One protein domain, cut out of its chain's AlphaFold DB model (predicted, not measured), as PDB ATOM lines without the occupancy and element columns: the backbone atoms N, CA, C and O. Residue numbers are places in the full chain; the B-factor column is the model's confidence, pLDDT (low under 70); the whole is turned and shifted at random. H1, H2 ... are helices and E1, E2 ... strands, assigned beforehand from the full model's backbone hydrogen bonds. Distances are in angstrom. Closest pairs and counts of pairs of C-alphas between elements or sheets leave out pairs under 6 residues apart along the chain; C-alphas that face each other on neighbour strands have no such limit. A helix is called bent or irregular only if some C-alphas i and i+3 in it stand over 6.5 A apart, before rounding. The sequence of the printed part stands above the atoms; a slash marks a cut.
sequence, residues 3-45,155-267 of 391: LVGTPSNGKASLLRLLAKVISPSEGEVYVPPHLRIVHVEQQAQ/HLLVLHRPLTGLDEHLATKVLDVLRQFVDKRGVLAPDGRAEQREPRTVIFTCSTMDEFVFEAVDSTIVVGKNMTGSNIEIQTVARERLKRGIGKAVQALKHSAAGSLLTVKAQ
ATOM      1  N   LEU A   3      44.718  32.940 -23.952       88.88
ATOM      2  CA  LEU A   3      44.482  34.174 -24.706       88.88
ATOM      3  C   LEU A   3      45.204  34.109 -26.067       88.88
ATOM      4  O   LEU A   3      46.437  34.150 -26.130       88.88
ATOM      5  N   VAL A   4      44.435  34.054 -27.155       86.31
ATOM      6  CA  VAL A   4      44.903  33.945 -28.552       86.31
ATOM      7  C   VAL A   4      44.669  35.266 -29.292       86.31
ATOM      8  O   VAL A   4      43.826  36.063 -28.902       86.31
ATOM      9  N   GLY A   5      45.406  35.535 -30.368       81.38
ATOM     10  CA  GLY A   5      45.156  36.672 -31.266       81.38
ATOM     11  C   GLY A   5      46.405  37.041 -32.059       81.38
ATOM     12  O   GLY A   5      47.488  36.529 -31.764       81.38
ATOM     13  N   THR A   6      46.313  37.970 -33.010       77.00
ATOM     14  CA  THR A   6      47.501  38.452 -33.737       77.00
ATOM     15  C   THR A   6      48.491  39.177 -32.803       77.00
ATOM     16  O   THR A   6      48.128  39.585 -31.685       77.00
ATOM     17  N   PRO A   7      49.777  39.299 -33.189       77.06
ATOM     18  CA  PRO A   7      50.725  40.179 -32.506       77.06
ATOM     19  C   PRO A   7      50.157  41.599 -32.351       77.06
ATOM     20  O   PRO A   7      49.327  42.031 -33.142       77.06
ATOM     21  N   SER A   8      50.577  42.315 -31.307       76.75
ATOM     22  CA  SER A   8      50.192  43.717 -31.050       76.75
ATOM     23  C   SER A   8      48.696  44.018 -30.792       76.75
ATOM     24  O   SER A   8      48.342  45.184 -30.592       76.75
ATOM     25  N   ASN A   9      47.830  43.005 -30.648       79.12
ATOM     26  CA  ASN A   9      46.417  43.161 -30.237       79.12
ATOM     27  C   ASN A   9      46.202  43.493 -28.738       79.12
ATOM     28  O   ASN A   9      45.105  43.335 -28.223       79.12
ATOM     29  N   GLY A  10      47.231  43.900 -27.989       81.19
ATOM     30  CA  GLY A  10      47.074  44.238 -26.563       81.19
ATOM     31  C   GLY A  10      46.954  43.042 -25.605       81.19
ATOM     32  O   GLY A  10      46.684  43.240 -24.428       81.19
ATOM     33  N   LYS A  11      47.221  41.805 -26.058       87.38
ATOM     34  CA  LYS A  11      47.243  40.597 -25.200       87.38
ATOM     35  C   LYS A  11      48.089  40.756 -23.926       87.38
ATOM     36  O   LYS A  11      47.654  40.348 -22.855       87.38
ATOM     37  N   ALA A  12      49.277  41.355 -24.046       88.25
ATOM     38  CA  ALA A  12      50.160  41.644 -22.912       88.25
ATOM     39  C   ALA A  12      49.520  42.654 -21.946       88.25
ATOM     40  O   ALA A  12      49.482  42.427 -20.743       88.25
ATOM     41  N   SER A  13      48.939  43.733 -22.479       88.00
ATOM     42  CA  SER A  13      48.207  44.742 -21.709       88.00
ATOM     43  C   SER A  13      47.013  44.140 -20.962       88.00
ATOM     44  O   SER A  13      46.801  44.463 -19.799       88.00
ATOM     45  N   LEU A  14      46.274  43.212 -21.584       88.06
ATOM     46  CA  LEU A  14      45.170  42.495 -20.939       88.06
ATOM     47  C   LEU A  14      45.655  41.581 -19.798       88.06
ATOM     48  O   LEU A  14      45.040  41.581 -18.734       88.06
ATOM     49  N   LEU A  15      46.775  40.862 -19.964       90.88
ATOM     50  CA  LEU A  15      47.396  40.129 -18.848       90.88
ATOM     51  C   LEU A  15      47.816  41.081 -17.717       90.88
ATOM     52  O   LEU A  15      47.517  40.802 -16.560       90.88
ATOM     53  N   ARG A  16      48.446  42.221 -18.036       91.12
ATOM     54  CA  ARG A  16      48.867  43.230 -17.043       91.12
ATOM     55  C   ARG A  16      47.687  43.843 -16.284       91.12
ATOM     56  O   ARG A  16      47.807  44.052 -15.082       91.12
ATOM     57  N   LEU A  17      46.552  44.080 -16.948       90.38
ATOM     58  CA  LEU A  17      45.303  44.519 -16.311       90.38
ATOM     59  C   LEU A  17      44.777  43.463 -15.327       90.38
ATOM     60  O   LEU A  17      44.533  43.771 -14.163       90.38
ATOM     61  N   LEU A  18      44.664  42.203 -15.763       89.25
ATOM     62  CA  LEU A  18      44.231  41.089 -14.906       89.25
ATOM     63  C   LEU A  18      45.192  40.846 -13.729       89.25
ATOM     64  O   LEU A  18      44.763  40.459 -12.645       89.25
ATOM     65  N   ALA A  19      46.482  41.112 -13.931       91.38
ATOM     66  CA  ALA A  19      47.522  41.039 -12.913       91.38
ATOM     67  C   ALA A  19      47.591  42.260 -11.972       91.38
ATOM     68  O   ALA A  19      48.440  42.269 -11.083       91.38
ATOM     69  N   LYS A  20      46.741  43.284 -12.155       89.94
ATOM     70  CA  LYS A  20      46.800  44.583 -11.447       89.94
ATOM     71  C   LYS A  20      48.139  45.331 -11.598       89.94
ATOM     72  O   LYS A  20      48.486  46.150 -10.753       89.94
ATOM     73  N   VAL A  21      48.893  45.058 -12.666       90.19
ATOM     74  CA  VAL A  21      50.162  45.741 -12.989       90.19
ATOM     75  C   VAL A  21      49.905  47.104 -13.636       90.19
ATOM     76  O   VAL A  21      50.678  48.033 -13.436       90.19
ATOM     77  N   ILE A  22      48.813  47.231 -14.396       90.25
ATOM     78  CA  ILE A  22      48.342  48.502 -14.964       90.25
ATOM     79  C   ILE A  22      46.852  48.688 -14.666       90.25
ATOM     80  O   ILE A  22      46.127  47.706 -14.501       90.25
ATOM     81  N   SER A  23      46.396  49.939 -14.640       85.38
ATOM     82  CA  SER A  23      44.980  50.296 -14.474       85.38
ATOM     83  C   SER A  23      44.280  50.486 -15.829       85.38
ATOM     84  O   SER A  23      44.929  50.896 -16.799       85.38
ATOM     85  N   PRO A  24      42.965  50.210 -15.934       86.62
ATOM     86  CA  PRO A  24      42.188  50.529 -17.129       86.62
ATOM     87  C   PRO A  24      42.038  52.048 -17.298       86.62
ATOM     88  O   PRO A  24      41.944  52.782 -16.315       86.62
ATOM     89  N   SER A  25      41.983  52.520 -18.546       80.38
ATOM     90  CA  SER A  25      41.672  53.929 -18.851       80.38
ATOM     91  C   SER A  25      40.175  54.226 -18.725       80.38
ATOM     92  O   SER A  25      39.786  55.326 -18.350       80.38
ATOM     93  N   GLU A  26      39.346  53.242 -19.079       80.94
ATOM     94  CA  GLU A  26      37.883  53.274 -19.058       80.94
ATOM     95  C   GLU A  26      37.367  51.869 -18.718       80.94
ATOM     96  O   GLU A  26      37.981  50.870 -19.110       80.94
ATOM     97  N   GLY A  27      36.224  51.796 -18.031       82.56
ATOM     98  CA  GLY A  27      35.669  50.548 -17.507       82.56
ATOM     99  C   GLY A  27      36.330  50.097 -16.200       82.56
ATOM    100  O   GLY A  27      37.240  50.741 -15.682       82.56
ATOM    101  N   GLU A  28      35.859  48.974 -15.661       81.50
ATOM    102  CA  GLU A  28      36.294  48.447 -14.366       81.50
ATOM    103  C   GLU A  28      36.868  47.033 -14.507       81.50
ATOM    104  O   GLU A  28      36.339  46.193 -15.235       81.50
ATOM    105  N   VAL A  29      37.951  46.756 -13.776       87.00
ATOM    106  CA  VAL A  29      38.556  45.422 -13.668       87.00
ATOM    107  C   VAL A  29      38.441  44.974 -12.215       87.00
ATOM    108  O   VAL A  29      39.284  45.295 -11.377       87.00
ATOM    109  N   TYR A  30      37.374  44.239 -11.903       87.75
ATOM    110  CA  TYR A  30      37.177  43.682 -10.570       87.75
ATOM    111  C   TYR A  30      37.967  42.381 -10.398       87.75
ATOM    112  O   TYR A  30      37.725  41.390 -11.086       87.75
ATOM    113  N   VAL A  31      38.892  42.372  -9.439       87.31
ATOM    114  CA  VAL A  31      39.611  41.167  -9.009       87.31
ATOM    115  C   VAL A  31      39.669  41.167  -7.475       87.31
ATOM    116  O   VAL A  31      40.280  42.089  -6.913       87.31
ATOM    117  N   PRO A  32      39.065  40.173  -6.789       88.69
ATOM    118  CA  PRO A  32      38.951  40.143  -5.330       88.69
ATOM    119  C   PRO A  32      40.272  40.393  -4.577       88.69
ATOM    120  O   PRO A  32      41.336  39.962  -5.030       88.69
ATOM    121  N   PRO A  33      40.239  41.080  -3.418       86.31
ATOM    122  CA  PRO A  33      41.448  41.525  -2.718       86.31
ATOM    123  C   PRO A  33      42.247  40.390  -2.059       86.31
ATOM    124  O   PRO A  33      43.450  40.534  -1.876       86.31
ATOM    125  N   HIS A  34      41.606  39.263  -1.731       87.50
ATOM    126  CA  HIS A  34      42.257  38.098  -1.117       87.50
ATOM    127  C   HIS A  34      43.022  37.218  -2.126       87.50
ATOM    128  O   HIS A  34      43.862  36.410  -1.729       87.50
ATOM    129  N   LEU A  35      42.769  37.365  -3.433       89.69
ATOM    130  CA  LEU A  35      43.432  36.549  -4.448       89.69
ATOM    131  C   LEU A  35      44.911  36.927  -4.557       89.69
ATOM    132  O   LEU A  35      45.269  37.998  -5.046       89.69
ATOM    133  N   ARG A  36      45.788  35.998  -4.164       90.12
ATOM    134  CA  ARG A  36      47.220  36.073  -4.498       90.12
ATOM    135  C   ARG A  36      47.396  35.842  -6.001       90.12
ATOM    136  O   ARG A  36      47.178  34.724  -6.468       90.12
ATOM    137  N   ILE A  37      47.787  36.887  -6.724       93.38
ATOM    138  CA  ILE A  37      48.072  36.852  -8.161       93.38
ATOM    139  C   ILE A  37      49.585  36.830  -8.361       93.38
ATOM    140  O   ILE A  37      50.298  37.588  -7.705       93.38
ATOM    141  N   VAL A  38      50.075  36.001  -9.280       94.25
ATOM    142  CA  VAL A  38      51.466  36.043  -9.748       94.25
ATOM    143  C   VAL A  38      51.479  36.222 -11.255       94.25
ATOM    144  O   VAL A  38      50.789  35.507 -11.981       94.25
ATOM    145  N   HIS A  39      52.276  37.183 -11.714       95.12
ATOM    146  CA  HIS A  39      52.454  37.513 -13.119       95.12
ATOM    147  C   HIS A  39      53.877  37.180 -13.563       95.12
ATOM    148  O   HIS A  39      54.841  37.618 -12.939       95.12
ATOM    149  N   VAL A  40      54.001  36.414 -14.646       94.81
ATOM    150  CA  VAL A  40      55.277  36.090 -15.289       94.81
ATOM    151  C   VAL A  40      55.311  36.770 -16.649       94.81
ATOM    152  O   VAL A  40      54.545  36.422 -17.549       94.81
ATOM    153  N   GLU A  41      56.202  37.746 -16.783       91.31
ATOM    154  CA  GLU A  41      56.463  38.449 -18.039       91.31
ATOM    155  C   GLU A  41      57.247  37.597 -19.047       91.31
ATOM    156  O   GLU A  41      57.940  36.646 -18.682       91.31
ATOM    157  N   GLN A  42      57.187  37.978 -20.329       86.44
ATOM    158  CA  GLN A  42      57.899  37.268 -21.406       86.44
ATOM    159  C   GLN A  42      59.432  37.322 -21.229       86.44
ATOM    160  O   GLN A  42      60.146  36.398 -21.637       86.44
ATOM    161  N   GLN A  43      59.930  38.409 -20.637       84.56
ATOM    162  CA  GLN A  43      61.322  38.611 -20.234       84.56
ATOM    163  C   GLN A  43      61.386  38.648 -18.706       84.56
ATOM    164  O   GLN A  43      61.406  39.710 -18.088       84.56
ATOM    165  N   ALA A  44      61.356  37.472 -18.087       81.69
ATOM    166  CA  ALA A  44      61.474  37.359 -16.644       81.69
ATOM    167  C   ALA A  44      62.928  37.578 -16.195       81.69
ATOM    168  O   ALA A  44      63.855  37.010 -16.770       81.69
ATOM    169  N   GLN A  45      63.113  38.390 -15.153       85.31
ATOM    170  CA  GLN A  45      64.415  38.636 -14.533       85.31
ATOM    171  C   GLN A  45      64.608  37.743 -13.299       85.31
ATOM    172  O   GLN A  45      63.661  37.456 -12.550       85.31
ATOM    173  N   HIS A 155      46.716  31.939  -6.242       92.69
ATOM    174  CA  HIS A 155      45.315  31.669  -6.604       92.69
ATOM    175  C   HIS A 155      45.084  31.882  -8.104       92.69
ATOM    176  O   HIS A 155      44.373  31.114  -8.752       92.69
ATOM    177  N   LEU A 156      45.730  32.911  -8.658       94.31
ATOM    178  CA  LEU A 156      45.702  33.251 -10.074       94.31
ATOM    179  C   LEU A 156      47.133  33.360 -10.611       94.31
ATOM    180  O   LEU A 156      47.907  34.207 -10.166       94.31
ATOM    181  N   LEU A 157      47.473  32.517 -11.582       95.88
ATOM    182  CA  LEU A 157      48.751  32.540 -12.286       95.88
ATOM    183  C   LEU A 157      48.551  33.119 -13.692       95.88
ATOM    184  O   LEU A 157      47.760  32.601 -14.481       95.88
ATOM    185  N   VAL A 158      49.267  34.200 -13.999       96.19
ATOM    186  CA  VAL A 158      49.140  34.982 -15.235       96.19
ATOM    187  C   VAL A 158      50.467  34.908 -15.998       96.19
ATOM    188  O   VAL A 158      51.480  35.402 -15.512       96.19
ATOM    189  N   LEU A 159      50.493  34.273 -17.174       96.12
ATOM    190  CA  LEU A 159      51.737  33.935 -17.887       96.12
ATOM    191  C   LEU A 159      51.796  34.550 -19.292       96.12
ATOM    192  O   LEU A 159      51.029  34.173 -20.189       96.12
ATOM    193  N   HIS A 160      52.758  35.438 -19.539       93.94
ATOM    194  CA  HIS A 160      52.974  35.984 -20.873       93.94
ATOM    195  C   HIS A 160      53.892  35.082 -21.713       93.94
ATOM    196  O   HIS A 160      55.113  35.108 -21.600       93.94
ATOM    197  N   ARG A 161      53.273  34.296 -22.605       92.56
ATOM    198  CA  ARG A 161      53.934  33.419 -23.594       92.56
ATOM    199  C   ARG A 161      54.854  32.338 -22.987       92.56
ATOM    200  O   ARG A 161      55.976  32.172 -23.471       92.56
ATOM    201  N   PRO A 162      54.379  31.536 -22.011       93.75
ATOM    202  CA  PRO A 162      55.222  30.596 -21.262       93.75
ATOM    203  C   PRO A 162      55.921  29.535 -22.128       93.75
ATOM    204  O   PRO A 162      57.008  29.095 -21.780       93.75
ATOM    205  N   LEU A 163      55.330  29.161 -23.270       92.88
ATOM    206  CA  LEU A 163      55.846  28.118 -24.168       92.88
ATOM    207  C   LEU A 163      56.804  28.645 -25.257       92.88
ATOM    208  O   LEU A 163      57.303  27.874 -26.069       92.88
ATOM    209  N   THR A 164      57.030  29.961 -25.354       89.81
ATOM    210  CA  THR A 164      57.864  30.510 -26.440       89.81
ATOM    211  C   THR A 164      59.327  30.103 -26.262       89.81
ATOM    212  O   THR A 164      59.927  30.378 -25.225       89.81
ATOM    213  N   GLY A 165      59.913  29.503 -27.303       86.94
ATOM    214  CA  GLY A 165      61.311  29.063 -27.306       86.94
ATOM    215  C   GLY A 165      61.580  27.803 -26.479       86.94
ATOM    216  O   GLY A 165      62.726  27.589 -26.101       86.94
ATOM    217  N   LEU A 166      60.546  27.016 -26.175       91.00
ATOM    218  CA  LEU A 166      60.676  25.634 -25.710       91.00
ATOM    219  C   LEU A 166      60.444  24.697 -26.908       91.00
ATOM    220  O   LEU A 166      59.720  25.066 -27.836       91.00
ATOM    221  N   ASP A 167      61.034  23.504 -26.890       91.62
ATOM    222  CA  ASP A 167      60.637  22.428 -27.803       91.62
ATOM    223  C   ASP A 167      59.248  21.866 -27.433       91.62
ATOM    224  O   ASP A 167      58.714  22.138 -26.357       91.62
ATOM    225  N   GLU A 168      58.647  21.081 -28.327       90.50
ATOM    226  CA  GLU A 168      57.291  20.539 -28.159       90.50
ATOM    227  C   GLU A 168      57.157  19.601 -26.944       90.50
ATOM    228  O   GLU A 168      56.150  19.638 -26.233       90.50
ATOM    229  N   HIS A 169      58.188  18.807 -26.645       92.12
ATOM    230  CA  HIS A 169      58.184  17.872 -25.521       92.12
ATOM    231  C   HIS A 169      58.243  18.618 -24.181       92.12
ATOM    232  O   HIS A 169      57.481  18.324 -23.256       92.12
ATOM    233  N   LEU A 170      59.102  19.633 -24.086       92.94
ATOM    234  CA  LEU A 170      59.210  20.510 -22.925       92.94
ATOM    235  C   LEU A 170      57.975  21.414 -22.768       92.94
ATOM    236  O   LEU A 170      57.493  21.601 -21.652       92.94
ATOM    237  N   ALA A 171      57.410  21.923 -23.866       93.75
ATOM    238  CA  ALA A 171      56.163  22.687 -23.849       93.75
ATOM    239  C   ALA A 171      54.977  21.841 -23.352       93.75
ATOM    240  O   ALA A 171      54.168  22.335 -22.563       93.75
ATOM    241  N   THR A 172      54.912  20.566 -23.751       92.81
ATOM    242  CA  THR A 172      53.921  19.599 -23.254       92.81
ATOM    243  C   THR A 172      54.079  19.380 -21.749       92.81
ATOM    244  O   THR A 172      53.122  19.599 -21.013       92.81
ATOM    245  N   LYS A 173      55.298  19.107 -21.253       93.75
ATOM    246  CA  LYS A 173      55.567  18.998 -19.802       93.75
ATOM    247  C   LYS A 173      55.142  20.241 -19.020       93.75
ATOM    248  O   LYS A 173      54.534  20.130 -17.958       93.75
ATOM    249  N   VAL A 174      55.444  21.436 -19.533       95.12
ATOM    250  CA  VAL A 174      55.028  22.696 -18.895       95.12
ATOM    251  C   VAL A 174      53.501  22.793 -18.826       95.12
ATOM    252  O   VAL A 174      52.971  23.176 -17.784       95.12
ATOM    253  N   LEU A 175      52.781  22.414 -19.886       94.19
ATOM    254  CA  LEU A 175      51.317  22.371 -19.872       94.19
ATOM    255  C   LEU A 175      50.768  21.317 -18.904       94.19
ATOM    256  O   LEU A 175      49.839  21.638 -18.168       94.19
ATOM    257  N   ASP A 176      51.364  20.125 -18.828       92.81
ATOM    258  CA  ASP A 176      50.977  19.080 -17.871       92.81
ATOM    259  C   ASP A 176      51.132  19.554 -16.422       92.81
ATOM    260  O   ASP A 176      50.248  19.331 -15.591       92.81
ATOM    261  N   VAL A 177      52.222  20.260 -16.100       94.25
ATOM    262  CA  VAL A 177      52.423  20.853 -14.768       94.25
ATOM    263  C   VAL A 177      51.396  21.952 -14.492       94.25
ATOM    264  O   VAL A 177      50.837  21.998 -13.394       94.25
ATOM    265  N   LEU A 178      51.093  22.815 -15.466       94.75
ATOM    266  CA  LEU A 178      50.062  23.851 -15.318       94.75
ATOM    267  C   LEU A 178      48.652  23.253 -15.175       94.75
ATOM    268  O   LEU A 178      47.852  23.774 -14.398       94.75
ATOM    269  N   ARG A 179      48.359  22.146 -15.865       91.94
ATOM    270  CA  ARG A 179      47.111  21.383 -15.741       91.94
ATOM    271  C   ARG A 179      46.992  20.768 -14.350       91.94
ATOM    272  O   ARG A 179      46.017  21.028 -13.650       91.94
ATOM    273  N   GLN A 180      48.029  20.063 -13.897       89.94
ATOM    274  CA  GLN A 180      48.088  19.505 -12.544       89.94
ATOM    275  C   GLN A 180      47.985  20.584 -11.459       89.94
ATOM    276  O   GLN A 180      47.337  20.353 -10.444       89.94
ATOM    277  N   PHE A 181      48.573  21.766 -11.666       92.06
ATOM    278  CA  PHE A 181      48.454  22.898 -10.745       92.06
ATOM    279  C   PHE A 181      47.005  23.390 -10.595       92.06
ATOM    280  O   PHE A 181      46.599  23.746  -9.488       92.06
ATOM    281  N   VAL A 182      46.216  23.382 -11.675       91.56
ATOM    282  CA  VAL A 182      44.775  23.682 -11.633       91.56
ATOM    283  C   VAL A 182      44.012  22.546 -10.946       91.56
ATOM    284  O   VAL A 182      43.367  22.777  -9.923       91.56
ATOM    285  N   ASP A 183      44.138  21.317 -11.454       88.44
ATOM    286  CA  ASP A 183      43.318  20.173 -11.034       88.44
ATOM    287  C   ASP A 183      43.578  19.750  -9.580       88.44
ATOM    288  O   ASP A 183      42.642  19.525  -8.814       88.44
ATOM    289  N   LYS A 184      44.848  19.711  -9.156       87.69
ATOM    290  CA  LYS A 184      45.259  19.364  -7.780       87.69
ATOM    291  C   LYS A 184      45.250  20.572  -6.831       87.69
ATOM    292  O   LYS A 184      45.699  20.467  -5.686       87.69
ATOM    293  N   ARG A 185      44.751  21.725  -7.298       88.00
ATOM    294  CA  ARG A 185      44.685  23.007  -6.573       88.00
ATOM    295  C   ARG A 185      46.029  23.422  -5.946       88.00
ATOM    296  O   ARG A 185      46.124  23.870  -4.801       88.00
ATOM    297  N   GLY A 186      47.084  23.307  -6.743       83.69
ATOM    298  CA  GLY A 186      48.473  23.620  -6.415       83.69
ATOM    299  C   GLY A 186      49.387  22.420  -6.651       83.69
ATOM    300  O   GLY A 186      48.924  21.304  -6.868       83.69
ATOM    301  N   VAL A 187      50.702  22.629  -6.578       75.88
ATOM    302  CA  VAL A 187      51.652  21.502  -6.549       75.88
ATOM    303  C   VAL A 187      51.780  20.979  -5.119       75.88
ATOM    304  O   VAL A 187      51.501  21.708  -4.159       75.88
ATOM    305  N   LEU A 188      52.187  19.713  -4.979       67.75
ATOM    306  CA  LEU A 188      52.491  19.077  -3.692       67.75
ATOM    307  C   LEU A 188      51.313  19.188  -2.710       67.75
ATOM    308  O   LEU A 188      51.432  19.654  -1.575       67.75
ATOM    309  N   ALA A 189      50.120  18.830  -3.181       61.03
ATOM    310  CA  ALA A 189      49.040  18.479  -2.273       61.03
ATOM    311  C   ALA A 189      49.393  17.125  -1.639       61.03
ATOM    312  O   ALA A 189      49.545  16.170  -2.398       61.03
ATOM    313  N   PRO A 190      49.543  17.011  -0.303       57.72
ATOM    314  CA  PRO A 190      49.516  15.699   0.327       57.72
ATOM    315  C   PRO A 190      48.165  15.051   0.007       57.72
ATOM    316  O   PRO A 190      47.129  15.731   0.007       57.72
ATOM    317  N   ASP A 191      48.202  13.764  -0.333       62.66
ATOM    318  CA  ASP A 191      47.103  13.090  -1.019       62.66
ATOM    319  C   ASP A 191      45.763  13.209  -0.270       62.66
ATOM    320  O   ASP A 191      45.693  13.216   0.961       62.66
ATOM    321  N   GLY A 192      44.677  13.356  -1.032       66.00
ATOM    322  CA  GLY A 192      43.312  13.460  -0.503       66.00
ATOM    323  C   GLY A 192      42.882  14.834   0.035       66.00
ATOM    324  O   GLY A 192      41.702  15.010   0.320       66.00
ATOM    325  N   ARG A 193      43.768  15.841   0.142       70.81
ATOM    326  CA  ARG A 193      43.393  17.204   0.607       70.81
ATOM    327  C   ARG A 193      43.331  18.279  -0.484       70.81
ATOM    328  O   ARG A 193      43.196  19.460  -0.171       70.81
ATOM    329  N   ALA A 194      43.402  17.899  -1.760       71.94
ATOM    330  CA  ALA A 194      43.322  18.845  -2.877       71.94
ATOM    331  C   ALA A 194      42.004  19.645  -2.875       71.94
ATOM    332  O   ALA A 194      42.026  20.858  -3.054       71.94
ATOM    333  N   GLU A 195      40.869  19.001  -2.592       77.00
ATOM    334  CA  GLU A 195      39.538  19.633  -2.593       77.00
ATOM    335  C   GLU A 195      39.357  20.699  -1.501       77.00
ATOM    336  O   GLU A 195      38.604  21.655  -1.693       77.00
ATOM    337  N   GLN A 196      40.087  20.563  -0.389       81.38
ATOM    338  CA  GLN A 196      40.097  21.511   0.732       81.38
ATOM    339  C   GLN A 196      40.900  22.784   0.420       81.38
ATOM    340  O   GLN A 196      40.747  23.793   1.107       81.38
ATOM    341  N   ARG A 197      41.773  22.758  -0.597       82.88
ATOM    342  CA  ARG A 197      42.508  23.946  -1.047       82.88
ATOM    343  C   ARG A 197      41.592  24.841  -1.879       82.88
ATOM    344  O   ARG A 197      40.737  24.360  -2.620       82.88
ATOM    345  N   GLU A 198      41.808  26.149  -1.812       85.62
ATOM    346  CA  GLU A 198      41.122  27.090  -2.701       85.62
ATOM    347  C   GLU A 198      41.422  26.790  -4.183       85.62
ATOM    348  O   GLU A 198      42.536  26.355  -4.502       85.62
ATOM    349  N   PRO A 199      40.474  27.046  -5.108       88.88
ATOM    350  CA  PRO A 199      40.702  26.896  -6.540       88.88
ATOM    351  C   PRO A 199      41.962  27.622  -7.034       88.88
ATOM    352  O   PRO A 199      42.436  28.606  -6.453       88.88
ATOM    353  N   ARG A 200      42.510  27.116  -8.137       92.00
ATOM    354  CA  ARG A 200      43.673  27.683  -8.823       92.00
ATOM    355  C   ARG A 200      43.303  27.932 -10.274       92.00
ATOM    356  O   ARG A 200      42.760  27.048 -10.927       92.00
ATOM    357  N   THR A 201      43.626  29.113 -10.782       93.81
ATOM    358  CA  THR A 201      43.351  29.493 -12.171       93.81
ATOM    359  C   THR A 201      44.647  29.866 -12.871       93.81
ATOM    360  O   THR A 201      45.417  30.678 -12.363       93.81
ATOM    361  N   VAL A 202      44.867  29.314 -14.066       95.88
ATOM    362  CA  VAL A 202      45.971  29.707 -14.952       95.88
ATOM    363  C   VAL A 202      45.408  30.417 -16.183       95.88
ATOM    364  O   VAL A 202      44.547  29.883 -16.895       95.88
ATOM    365  N   ILE A 203      45.921  31.618 -16.447       94.94
ATOM    366  CA  ILE A 203      45.667  32.403 -17.655       94.94
ATOM    367  C   ILE A 203      47.003  32.611 -18.358       94.94
ATOM    368  O   ILE A 203      47.924  33.180 -17.776       94.94
ATOM    369  N   PHE A 204      47.118  32.192 -19.615       94.94
ATOM    370  CA  PHE A 204      48.333  32.420 -20.393       94.94
ATOM    371  C   PHE A 204      48.037  32.908 -21.806       94.94
ATOM    372  O   PHE A 204      46.982  32.623 -22.364       94.94
ATOM    373  N   THR A 205      48.969  33.641 -22.413       92.25
ATOM    374  CA  THR A 205      48.882  33.988 -23.843       92.25
ATOM    375  C   THR A 205      49.685  33.023 -24.696       92.25
ATOM    376  O   THR A 205      50.842  32.754 -24.374       92.25
ATOM    377  N   CYS A 206      49.156  32.646 -25.852       86.75
ATOM    378  CA  CYS A 206      49.902  31.966 -26.909       86.75
ATOM    379  C   CYS A 206      49.866  32.783 -28.221       86.75
ATOM    380  O   CYS A 206      49.148  33.783 -28.345       86.75
ATOM    381  N   SER A 207      50.747  32.445 -29.165       75.19
ATOM    382  CA  SER A 207      50.817  33.083 -30.495       75.19
ATOM    383  C   SER A 207      50.212  32.182 -31.562       75.19
ATOM    384  O   SER A 207      49.355  32.629 -32.320       75.19
ATOM    385  N   THR A 208      50.625  30.920 -31.560       72.50
ATOM    386  CA  THR A 208      49.955  29.796 -32.210       72.50
ATOM    387  C   THR A 208      49.018  29.122 -31.212       72.50
ATOM    388  O   THR A 208      49.166  29.283 -29.999       72.50
ATOM    389  N   MET A 209      48.019  28.410 -31.722       74.75
ATOM    390  CA  MET A 209      47.153  27.554 -30.919       74.75
ATOM    391  C   MET A 209      47.238  26.156 -31.513       74.75
ATOM    392  O   MET A 209      46.425  25.768 -32.351       74.75
ATOM    393  N   ASP A 210      48.305  25.473 -31.132       79.62
ATOM    394  CA  ASP A 210      48.635  24.134 -31.596       79.62
ATOM    395  C   ASP A 210      47.753  23.103 -30.866       79.62
ATOM    396  O   ASP A 210      47.168  23.411 -29.822       79.62
ATOM    397  N   GLU A 211      47.601  21.899 -31.420       76.31
ATOM    398  CA  GLU A 211      46.586  20.930 -30.966       76.31
ATOM    399  C   GLU A 211      46.744  20.568 -29.478       76.31
ATOM    400  O   GLU A 211      45.796  20.712 -28.707       76.31
ATOM    401  N   PHE A 212      47.969  20.272 -29.037       81.69
ATOM    402  CA  PHE A 212      48.289  19.990 -27.632       81.69
ATOM    403  C   PHE A 212      47.981  21.172 -26.682       81.69
ATOM    404  O   PHE A 212      47.520  20.976 -25.555       81.69
ATOM    405  N   VAL A 213      48.157  22.422 -27.137       84.56
ATOM    406  CA  VAL A 213      47.802  23.625 -26.357       84.56
ATOM    407  C   VAL A 213      46.285  23.737 -26.213       84.56
ATOM    408  O   VAL A 213      45.790  24.126 -25.154       84.56
ATOM    409  N   PHE A 214      45.542  23.398 -27.269       81.69
ATOM    410  CA  PHE A 214      44.083  23.409 -27.270       81.69
ATOM    411  C   PHE A 214      43.487  22.307 -26.376       81.69
ATOM    412  O   PHE A 214      42.490  22.548 -25.695       81.69
ATOM    413  N   GLU A 215      44.104  21.126 -26.319       81.38
ATOM    414  CA  GLU A 215      43.660  20.030 -25.448       81.38
ATOM    415  C   GLU A 215      43.873  20.316 -23.953       81.38
ATOM    416  O   GLU A 215      43.032  19.942 -23.128       81.38
ATOM    417  N   ALA A 216      44.942  21.036 -23.601       84.75
ATOM    418  CA  ALA A 216      45.266  21.386 -22.218       84.75
ATOM    419  C   ALA A 216      44.337  22.454 -21.592       84.75
ATOM    420  O   ALA A 216      44.292  22.590 -20.364       84.75
ATOM    421  N   VAL A 217      43.594  23.231 -22.400       87.69
ATOM    422  CA  VAL A 217      42.823  24.399 -21.925       87.69
ATOM    423  C   VAL A 217      41.313  24.171 -21.838       87.69
ATOM    424  O   VAL A 217      40.666  23.660 -22.747       87.69
ATOM    425  N   ASP A 218      40.710  24.660 -20.754       85.56
ATOM    426  CA  ASP A 218      39.253  24.627 -20.545       85.56
ATOM    427  C   ASP A 218      38.515  25.621 -21.456       85.56
ATOM    428  O   ASP A 218      37.391  25.387 -21.896       85.56
ATOM    429  N   SER A 219      39.156  26.758 -21.732       83.88
ATOM    430  CA  SER A 219      38.572  27.880 -22.461       83.88
ATOM    431  C   SER A 219      39.624  28.672 -23.234       83.88
ATOM    432  O   SER A 219      40.769  28.844 -22.795       83.88
ATOM    433  N   THR A 220      39.202  29.177 -24.394       82.00
ATOM    434  CA  THR A 220      39.981  30.077 -25.246       82.00
ATOM    435  C   THR A 220      39.279  31.425 -25.321       82.00
ATOM    436  O   THR A 220      38.090  31.496 -25.626       82.00
ATOM    437  N   ILE A 221      40.019  32.501 -25.091       82.75
ATOM    438  CA  ILE A 221      39.592  33.862 -25.408       82.75
ATOM    439  C   ILE A 221      40.424  34.337 -26.588       82.75
ATOM    440  O   ILE A 221      41.653  34.239 -26.568       82.75
ATOM    441  N   VAL A 222      39.766  34.875 -27.609       81.31
ATOM    442  CA  VAL A 222      40.451  35.524 -28.722       81.31
ATOM    443  C   VAL A 222      40.391  37.035 -28.533       81.31
ATOM    444  O   VAL A 222      39.339  37.605 -28.246       81.31
ATOM    445  N   VAL A 223      41.558  37.658 -28.668       79.81
ATOM    446  CA  VAL A 223      41.823  39.069 -28.408       79.81
ATOM    447  C   VAL A 223      42.072  39.766 -29.745       79.81
ATOM    448  O   VAL A 223      43.126  39.601 -30.373       79.81
ATOM    449  N   GLY A 224      41.069  40.512 -30.196       74.19
ATOM    450  CA  GLY A 224      41.093  41.392 -31.357       74.19
ATOM    451  C   GLY A 224      41.496  42.825 -31.004       74.19
ATOM    452  O   GLY A 224      41.712  43.180 -29.843       74.19
ATOM    453  N   LYS A 225      41.571  43.656 -32.041       66.88
ATOM    454  CA  LYS A 225      41.538  45.115 -31.950       66.88
ATOM    455  C   LYS A 225      40.487  45.606 -32.935       66.88
ATOM    456  O   LYS A 225      40.520  45.187 -34.093       66.88
ATOM    457  N   ASN A 226      39.635  46.529 -32.500       61.88
ATOM    458  CA  ASN A 226      38.711  47.237 -33.386       61.88
ATOM    459  C   ASN A 226      39.497  47.942 -34.510       61.88
ATOM    460  O   ASN A 226      40.671  48.279 -34.334       61.88
ATOM    461  N   MET A 227      38.847  48.257 -35.636       48.81
ATOM    462  CA  MET A 227      39.516  48.881 -36.796       48.81
ATOM    463  C   MET A 227      40.190  50.239 -36.506       48.81
ATOM    464  O   MET A 227      41.050  50.664 -37.270       48.81
ATOM    465  N   THR A 228      39.854  50.906 -35.396       54.16
ATOM    466  CA  THR A 228      40.506  52.144 -34.923       54.16
ATOM    467  C   THR A 228      41.780  51.910 -34.095       54.16
ATOM    468  O   THR A 228      42.428  52.863 -33.669       54.16
ATOM    469  N   GLY A 229      42.134  50.653 -33.803       51.88
ATOM    470  CA  GLY A 229      43.347  50.244 -33.084       51.88
ATOM    471  C   GLY A 229      43.389  50.543 -31.576       51.88
ATOM    472  O   GLY A 229      44.292  50.047 -30.896       51.88
ATOM    473  N   SER A 230      42.433  51.321 -31.057       50.38
ATOM    474  CA  SER A 230      42.432  51.895 -29.697       50.38
ATOM    475  C   SER A 230      41.864  50.962 -28.620       50.38
ATOM    476  O   SER A 230      42.223  51.079 -27.452       50.38
ATOM    477  N   ASN A 231      40.980  50.045 -29.010       54.91
ATOM    478  CA  ASN A 231      40.212  49.194 -28.104       54.91
ATOM    479  C   ASN A 231      40.642  47.728 -28.234       54.91
ATOM    480  O   ASN A 231      40.886  47.250 -29.346       54.91
ATOM    481  N   ILE A 232      40.706  47.016 -27.106       62.44
ATOM    482  CA  ILE A 232      40.864  45.559 -27.081       62.44
ATOM    483  C   ILE A 232      39.478  44.923 -27.207       62.44
ATOM    484  O   ILE A 232      38.578  45.235 -26.428       62.44
ATOM    485  N   GLU A 233      39.338  44.027 -28.178       62.16
ATOM    486  CA  GLU A 233      38.098  43.328 -28.514       62.16
ATOM    487  C   GLU A 233      38.192  41.882 -28.004       62.16
ATOM    488  O   GLU A 233      39.154  41.180 -28.312       62.16
ATOM    489  N   ILE A 234      37.238  41.429 -27.190       64.44
ATOM    490  CA  ILE A 234      37.320  40.137 -26.488       64.44
ATOM    491  C   ILE A 234      36.161  39.236 -26.919       64.44
ATOM    492  O   ILE A 234      35.003  39.571 -26.684       64.44
ATOM    493  N   GLN A 235      36.468  38.063 -27.487       63.81
ATOM    494  CA  GLN A 235      35.480  37.008 -27.740       63.81
ATOM    495  C   GLN A 235      35.868  35.710 -27.024       63.81
ATOM    496  O   GLN A 235      36.910  35.111 -27.299       63.81
ATOM    497  N   THR A 236      34.995  35.242 -26.133       58.31
ATOM    498  CA  THR A 236      35.136  33.938 -25.474       58.31
ATOM    499  C   THR A 236      34.633  32.828 -26.391       58.31
ATOM    500  O   THR A 236      33.502  32.875 -26.877       58.31
ATOM    501  N   VAL A 237      35.454  31.799 -26.602       60.59
ATOM    502  CA  VAL A 237      35.113  30.628 -27.412       60.59
ATOM    503  C   VAL A 237      35.226  29.371 -26.550       60.59
ATOM    504  O   VAL A 237      36.309  28.965 -26.128       60.59
ATOM    505  N   ALA A 238      34.074  28.757 -26.273       54.47
ATOM    506  CA  ALA A 238      33.987  27.511 -25.519       54.47
ATOM    507  C   ALA A 238      34.619  26.337 -26.289       54.47
ATOM    508  O   ALA A 238      34.514  26.264 -27.520       54.47
ATOM    509  N   ARG A 239      35.222  25.398 -25.547       53.91
ATOM    510  CA  ARG A 239      35.969  24.227 -26.051       53.91
ATOM    511  C   ARG A 239      35.219  23.449 -27.143       53.91
ATOM    512  O   ARG A 239      35.799  23.076 -28.158       53.91
ATOM    513  N   GLU A 240      33.906  23.291 -26.997       48.00
ATOM    514  CA  GLU A 240      33.042  22.549 -27.927       48.00
ATOM    515  C   GLU A 240      32.900  23.193 -29.319       48.00
ATOM    516  O   GLU A 240      32.765  22.489 -30.321       48.00
ATOM    517  N   ARG A 241      32.956  24.529 -29.423       42.94
ATOM    518  CA  ARG A 241      32.769  25.238 -30.706       42.94
ATOM    519  C   ARG A 241      34.025  25.251 -31.585       42.94
ATOM    520  O   ARG A 241      33.913  25.516 -32.782       42.94
ATOM    521  N   LEU A 242      35.198  24.946 -31.026       47.78
ATOM    522  CA  LEU A 242      36.498  25.113 -31.690       47.78
ATOM    523  C   LEU A 242      36.946  23.936 -32.575       47.78
ATOM    524  O   LEU A 242      37.808  24.140 -33.430       47.78
ATOM    525  N   LYS A 243      36.282  22.769 -32.510       45.16
ATOM    526  CA  LYS A 243      36.533  21.610 -33.406       45.16
ATOM    527  C   LYS A 243      36.354  21.897 -34.915       45.16
ATOM    528  O   LYS A 243      36.617  21.032 -35.740       45.16
ATOM    529  N   ARG A 244      35.907  23.102 -35.302       44.62
ATOM    530  CA  ARG A 244      35.807  23.572 -36.702       44.62
ATOM    531  C   ARG A 244      36.983  24.447 -37.178       44.62
ATOM    532  O   ARG A 244      36.942  24.934 -38.309       44.62
ATOM    533  N   GLY A 245      38.028  24.598 -36.361       45.16
ATOM    534  CA  GLY A 245      39.317  25.188 -36.735       45.16
ATOM    535  C   GLY A 245      39.481  26.665 -36.353       45.16
ATOM    536  O   GLY A 245      38.689  27.524 -36.743       45.16
ATOM    537  N   ILE A 246      40.571  26.965 -35.640       47.34
ATOM    538  CA  ILE A 246      40.910  28.297 -35.100       47.34
ATOM    539  C   ILE A 246      40.985  29.370 -36.194       47.34
ATOM    540  O   ILE A 246      40.505  30.485 -35.992       47.34
ATOM    541  N   GLY A 247      41.508  29.030 -37.379       45.62
ATOM    542  CA  GLY A 247      41.594  29.955 -38.514       45.62
ATOM    543  C   GLY A 247      40.239  30.552 -38.910       45.62
ATOM    544  O   GLY A 247      40.153  31.751 -39.163       45.62
ATOM    545  N   LYS A 248      39.155  29.763 -38.856       47.88
ATOM    546  CA  LYS A 248      37.796  30.253 -39.142       47.88
ATOM    547  C   LYS A 248      37.261  31.165 -38.039       47.88
ATOM    548  O   LYS A 248      36.561  32.116 -38.360       47.88
ATOM    549  N   ALA A 249      37.609  30.932 -36.773       43.91
ATOM    550  CA  ALA A 249      37.226  31.820 -35.670       43.91
ATOM    551  C   ALA A 249      37.967  33.171 -35.737       43.91
ATOM    552  O   ALA A 249      37.347  34.226 -35.629       43.91
ATOM    553  N   VAL A 250      39.276  33.153 -36.011       43.00
ATOM    554  CA  VAL A 250      40.086  34.375 -36.191       43.00
ATOM    555  C   VAL A 250      39.667  35.153 -37.445       43.00
ATOM    556  O   VAL A 250      39.657  36.382 -37.433       43.00
ATOM    557  N   GLN A 251      39.268  34.465 -38.518       42.44
ATOM    558  CA  GLN A 251      38.727  35.113 -39.713       42.44
ATOM    559  C   GLN A 251      37.299  35.637 -39.491       42.44
ATOM    560  O   GLN A 251      36.988  36.733 -39.949       42.44
ATOM    561  N   ALA A 252      36.459  34.927 -38.728       43.34
ATOM    562  CA  ALA A 252      35.136  35.407 -38.331       43.34
ATOM    563  C   ALA A 252      35.213  36.683 -37.480       43.34
ATOM    564  O   ALA A 252      34.383  37.566 -37.660       43.34
ATOM    565  N   LEU A 253      36.231  36.843 -36.628       43.78
ATOM    566  CA  LEU A 253      36.439  38.073 -35.850       43.78
ATOM    567  C   LEU A 253      36.636  39.327 -36.709       43.78
ATOM    568  O   LEU A 253      36.178  40.392 -36.314       43.78
ATOM    569  N   LYS A 254      37.207  39.216 -37.917       41.94
ATOM    570  CA  LYS A 254      37.278  40.349 -38.861       41.94
ATOM    571  C   LYS A 254      35.907  40.785 -39.406       41.94
ATOM    572  O   LYS A 254      35.820  41.835 -40.035       41.94
ATOM    573  N   HIS A 255      34.863  39.980 -39.207       39.44
ATOM    574  CA  HIS A 255      33.536  40.160 -39.807       39.44
ATOM    575  C   HIS A 255      32.370  40.076 -38.797       39.44
ATOM    576  O   HIS A 255      31.217  40.248 -39.183       39.44
ATOM    577  N   SER A 256      32.633  39.808 -37.513       37.53
ATOM    578  CA  SER A 256      31.614  39.452 -36.514       37.53
ATOM    579  C   SER A 256      31.343  40.585 -35.519       37.53
ATOM    580  O   SER A 256      31.778  40.535 -34.370       37.53
ATOM    581  N   ALA A 257      30.514  41.549 -35.919       38.06
ATOM    582  CA  ALA A 257      30.056  42.653 -35.064       38.06
ATOM    583  C   ALA A 257      29.042  42.254 -33.955       38.06
ATOM    584  O   ALA A 257      28.395  43.123 -33.380       38.06
ATOM    585  N   ALA A 258      28.849  40.955 -33.681       31.50
ATOM    586  CA  ALA A 258      27.699  40.425 -32.929       31.50
ATOM    587  C   ALA A 258      28.051  39.384 -31.838       31.50
ATOM    588  O   ALA A 258      27.242  38.517 -31.511       31.50
ATOM    589  N   GLY A 259      29.265  39.436 -31.279       32.19
ATOM    590  CA  GLY A 259      29.622  38.703 -30.054       32.19
ATOM    591  C   GLY A 259      29.516  39.604 -28.822       32.19
ATOM    592  O   GLY A 259      29.768  40.799 -28.941       32.19
ATOM    593  N   SER A 260      29.174  39.052 -27.651       32.06
ATOM    594  CA  SER A 260      29.085  39.800 -26.384       32.06
ATOM    595  C   SER A 260      30.394  40.539 -26.086       32.06
ATOM    596  O   SER A 260      31.395  39.925 -25.717       32.06
ATOM    597  N   LEU A 261      30.380  41.854 -26.303       32.19
ATOM    598  CA  LEU A 261      31.574  42.667 -26.496       32.19
ATOM    599  C   LEU A 261      32.081  43.233 -25.163       32.19
ATOM    600  O   LEU A 261      31.460  44.127 -24.593       32.19
ATOM    601  N   LEU A 262      33.227  42.747 -24.681       36.09
ATOM    602  CA  LEU A 262      33.955  43.387 -23.582       36.09
ATOM    603  C   LEU A 262      35.086  44.245 -24.151       36.09
ATOM    604  O   LEU A 262      36.146  43.742 -24.521       36.09
ATOM    605  N   THR A 263      34.823  45.547 -24.224       34.03
ATOM    606  CA  THR A 263      35.761  46.575 -24.686       34.03
ATOM    607  C   THR A 263      36.621  47.045 -23.519       34.03
ATOM    608  O   THR A 263      36.090  47.619 -22.571       34.03
ATOM    609  N   VAL A 264      37.942  46.858 -23.589       37.59
ATOM    610  CA  VAL A 264      38.864  47.335 -22.540       37.59
ATOM    611  C   VAL A 264      39.948  48.228 -23.143       37.59
ATOM    612  O   VAL A 264      40.640  47.834 -24.085       37.59
ATOM    613  N   LYS A 265      40.107  49.438 -22.592       34.22
ATOM    614  CA  LYS A 265      41.188  50.377 -22.933       34.22
ATOM    615  C   LYS A 265      42.290  50.298 -21.877       34.22
ATOM    616  O   LYS A 265      42.041  50.555 -20.702       34.22
ATOM    617  N   ALA A 266      43.505  49.969 -22.306       31.50
ATOM    618  CA  ALA A 266      44.703  49.984 -21.470       31.50
ATOM    619  C   ALA A 266      45.549  51.224 -21.788       31.50
ATOM    620  O   ALA A 266      45.690  51.572 -22.961       31.50
ATOM    621  N   GLN A 267      46.142  51.862 -20.776       32.94
ATOM    622  CA  GLN A 267      47.083  52.960 -21.008       32.94
ATOM    623  C   GLN A 267      48.366  52.463 -21.692       32.94
ATOM    624  O   GLN A 267      48.948  51.450 -21.301       32.94
TER     625      GLN A 267
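Overview. This is residues 3 to 45 and 155 to 267 of the 391 residues of the protein "Hypothetical protein" of Haptolina ericina (UniProt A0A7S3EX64). A small parallel sheet of E2, E3 and E4 has H1 over one face and the long helix H2 grazing it near E4, and next to it runs a second part, the hairpin of E5 and E6, with H5 packed on it. H1 reaches from the three-stranded sheet to E5, H3 sits beside H2, and H4 follows at the end of E6. The printed part has 156 residues, with five named helices and six named strands in the order H1 E1 E2 E3 H2 E4 H3 E5 E6 H4 H5; under half of the residues, 75, are in these elements, and the class is mixed. The whole is compact, with a radius of gyration of the C-alphas of 16.3 A and spans of 51 by 36 by 31 A.

Along the chain. Find C-alpha 11 at (47.243, 40.597, -25.200), where H1 begins; it runs to residue 18. E1 is residues 24 to 26 and E2 is 37 to 40. Past the cut, E3 is 156 to 160, then H2, 168 to 183, runs 22.1 A from C-alpha 168 at (57.291, 20.539, -28.159). E4 is 201 to 205 and H3 is 211 to 216. E5, 219 to 225, is 19.9 A long and E6, 232 to 238, is 19.4 A. H4 is 239 to 244, and H5, 246 to 253, ends at C-alpha 253 at (36.439, 38.073, -35.850).

Arrangement. Start at the sheet, in the order E2 E3 E4. E2 and E3 are parallel at 17 degrees, with N 38 and O 156 3.0 A apart; E3 and E4 are parallel at 11 degrees, with N 157 and O 201 2.9 A apart. E3, H2 and E4 form a strand-helix-strand unit, two parallel neighbour strands with a helix between, and its crossover is right-handed. H1 is on the sheet at a height of 8.5 A, along the strands at 19 degrees to E3 on the local plane; its closest C-alphas to E3 are Leu 15 and Val 158, 6.5 A. H2 only grazes the sheet with residues 178 to 183, and with 172 to 179 alone touches H3, at a shallow tilt of 22 degrees, the same way, closest at C-alphas Leu 175 and Ala 216, 6.6 A. E4 and E5 are near each other. The hairpin E5 and E6 is antiparallel, with N 224 and O 233 2.8 A apart; residues 3 to 4 pair in parallel with 221 to 222 of E5. H5 comes closest to E5 at the C-alphas of Leu 253 and Gly 224, 7.3 A. E1 pairs with no named strand, but its residues 24 to 26 pair with 265 to 266, antiparallel. Every O i to N i+4 pair is within hydrogen-bond range in H1, H2, H3 and H5; in H4 it is 0 of 2, with 1 of 3 O i to N i+3 pairs, and H4 is only just irregular, with C-alphas 241 and 244 6.9 A apart.

Size, cuts and confidence. The two C-alphas farthest apart, of Asp 191 and Thr 228, are 52.1 A apart. Residues 46 to 154 are not printed, and C-alphas 45 and 155 stand 21.8 A apart across the cut. The link from H2 to E4 is long. Confidence is low, with pLDDT under 70, at residues 188 to 192 and 225 to 267; the mean of the printed part is 75.1.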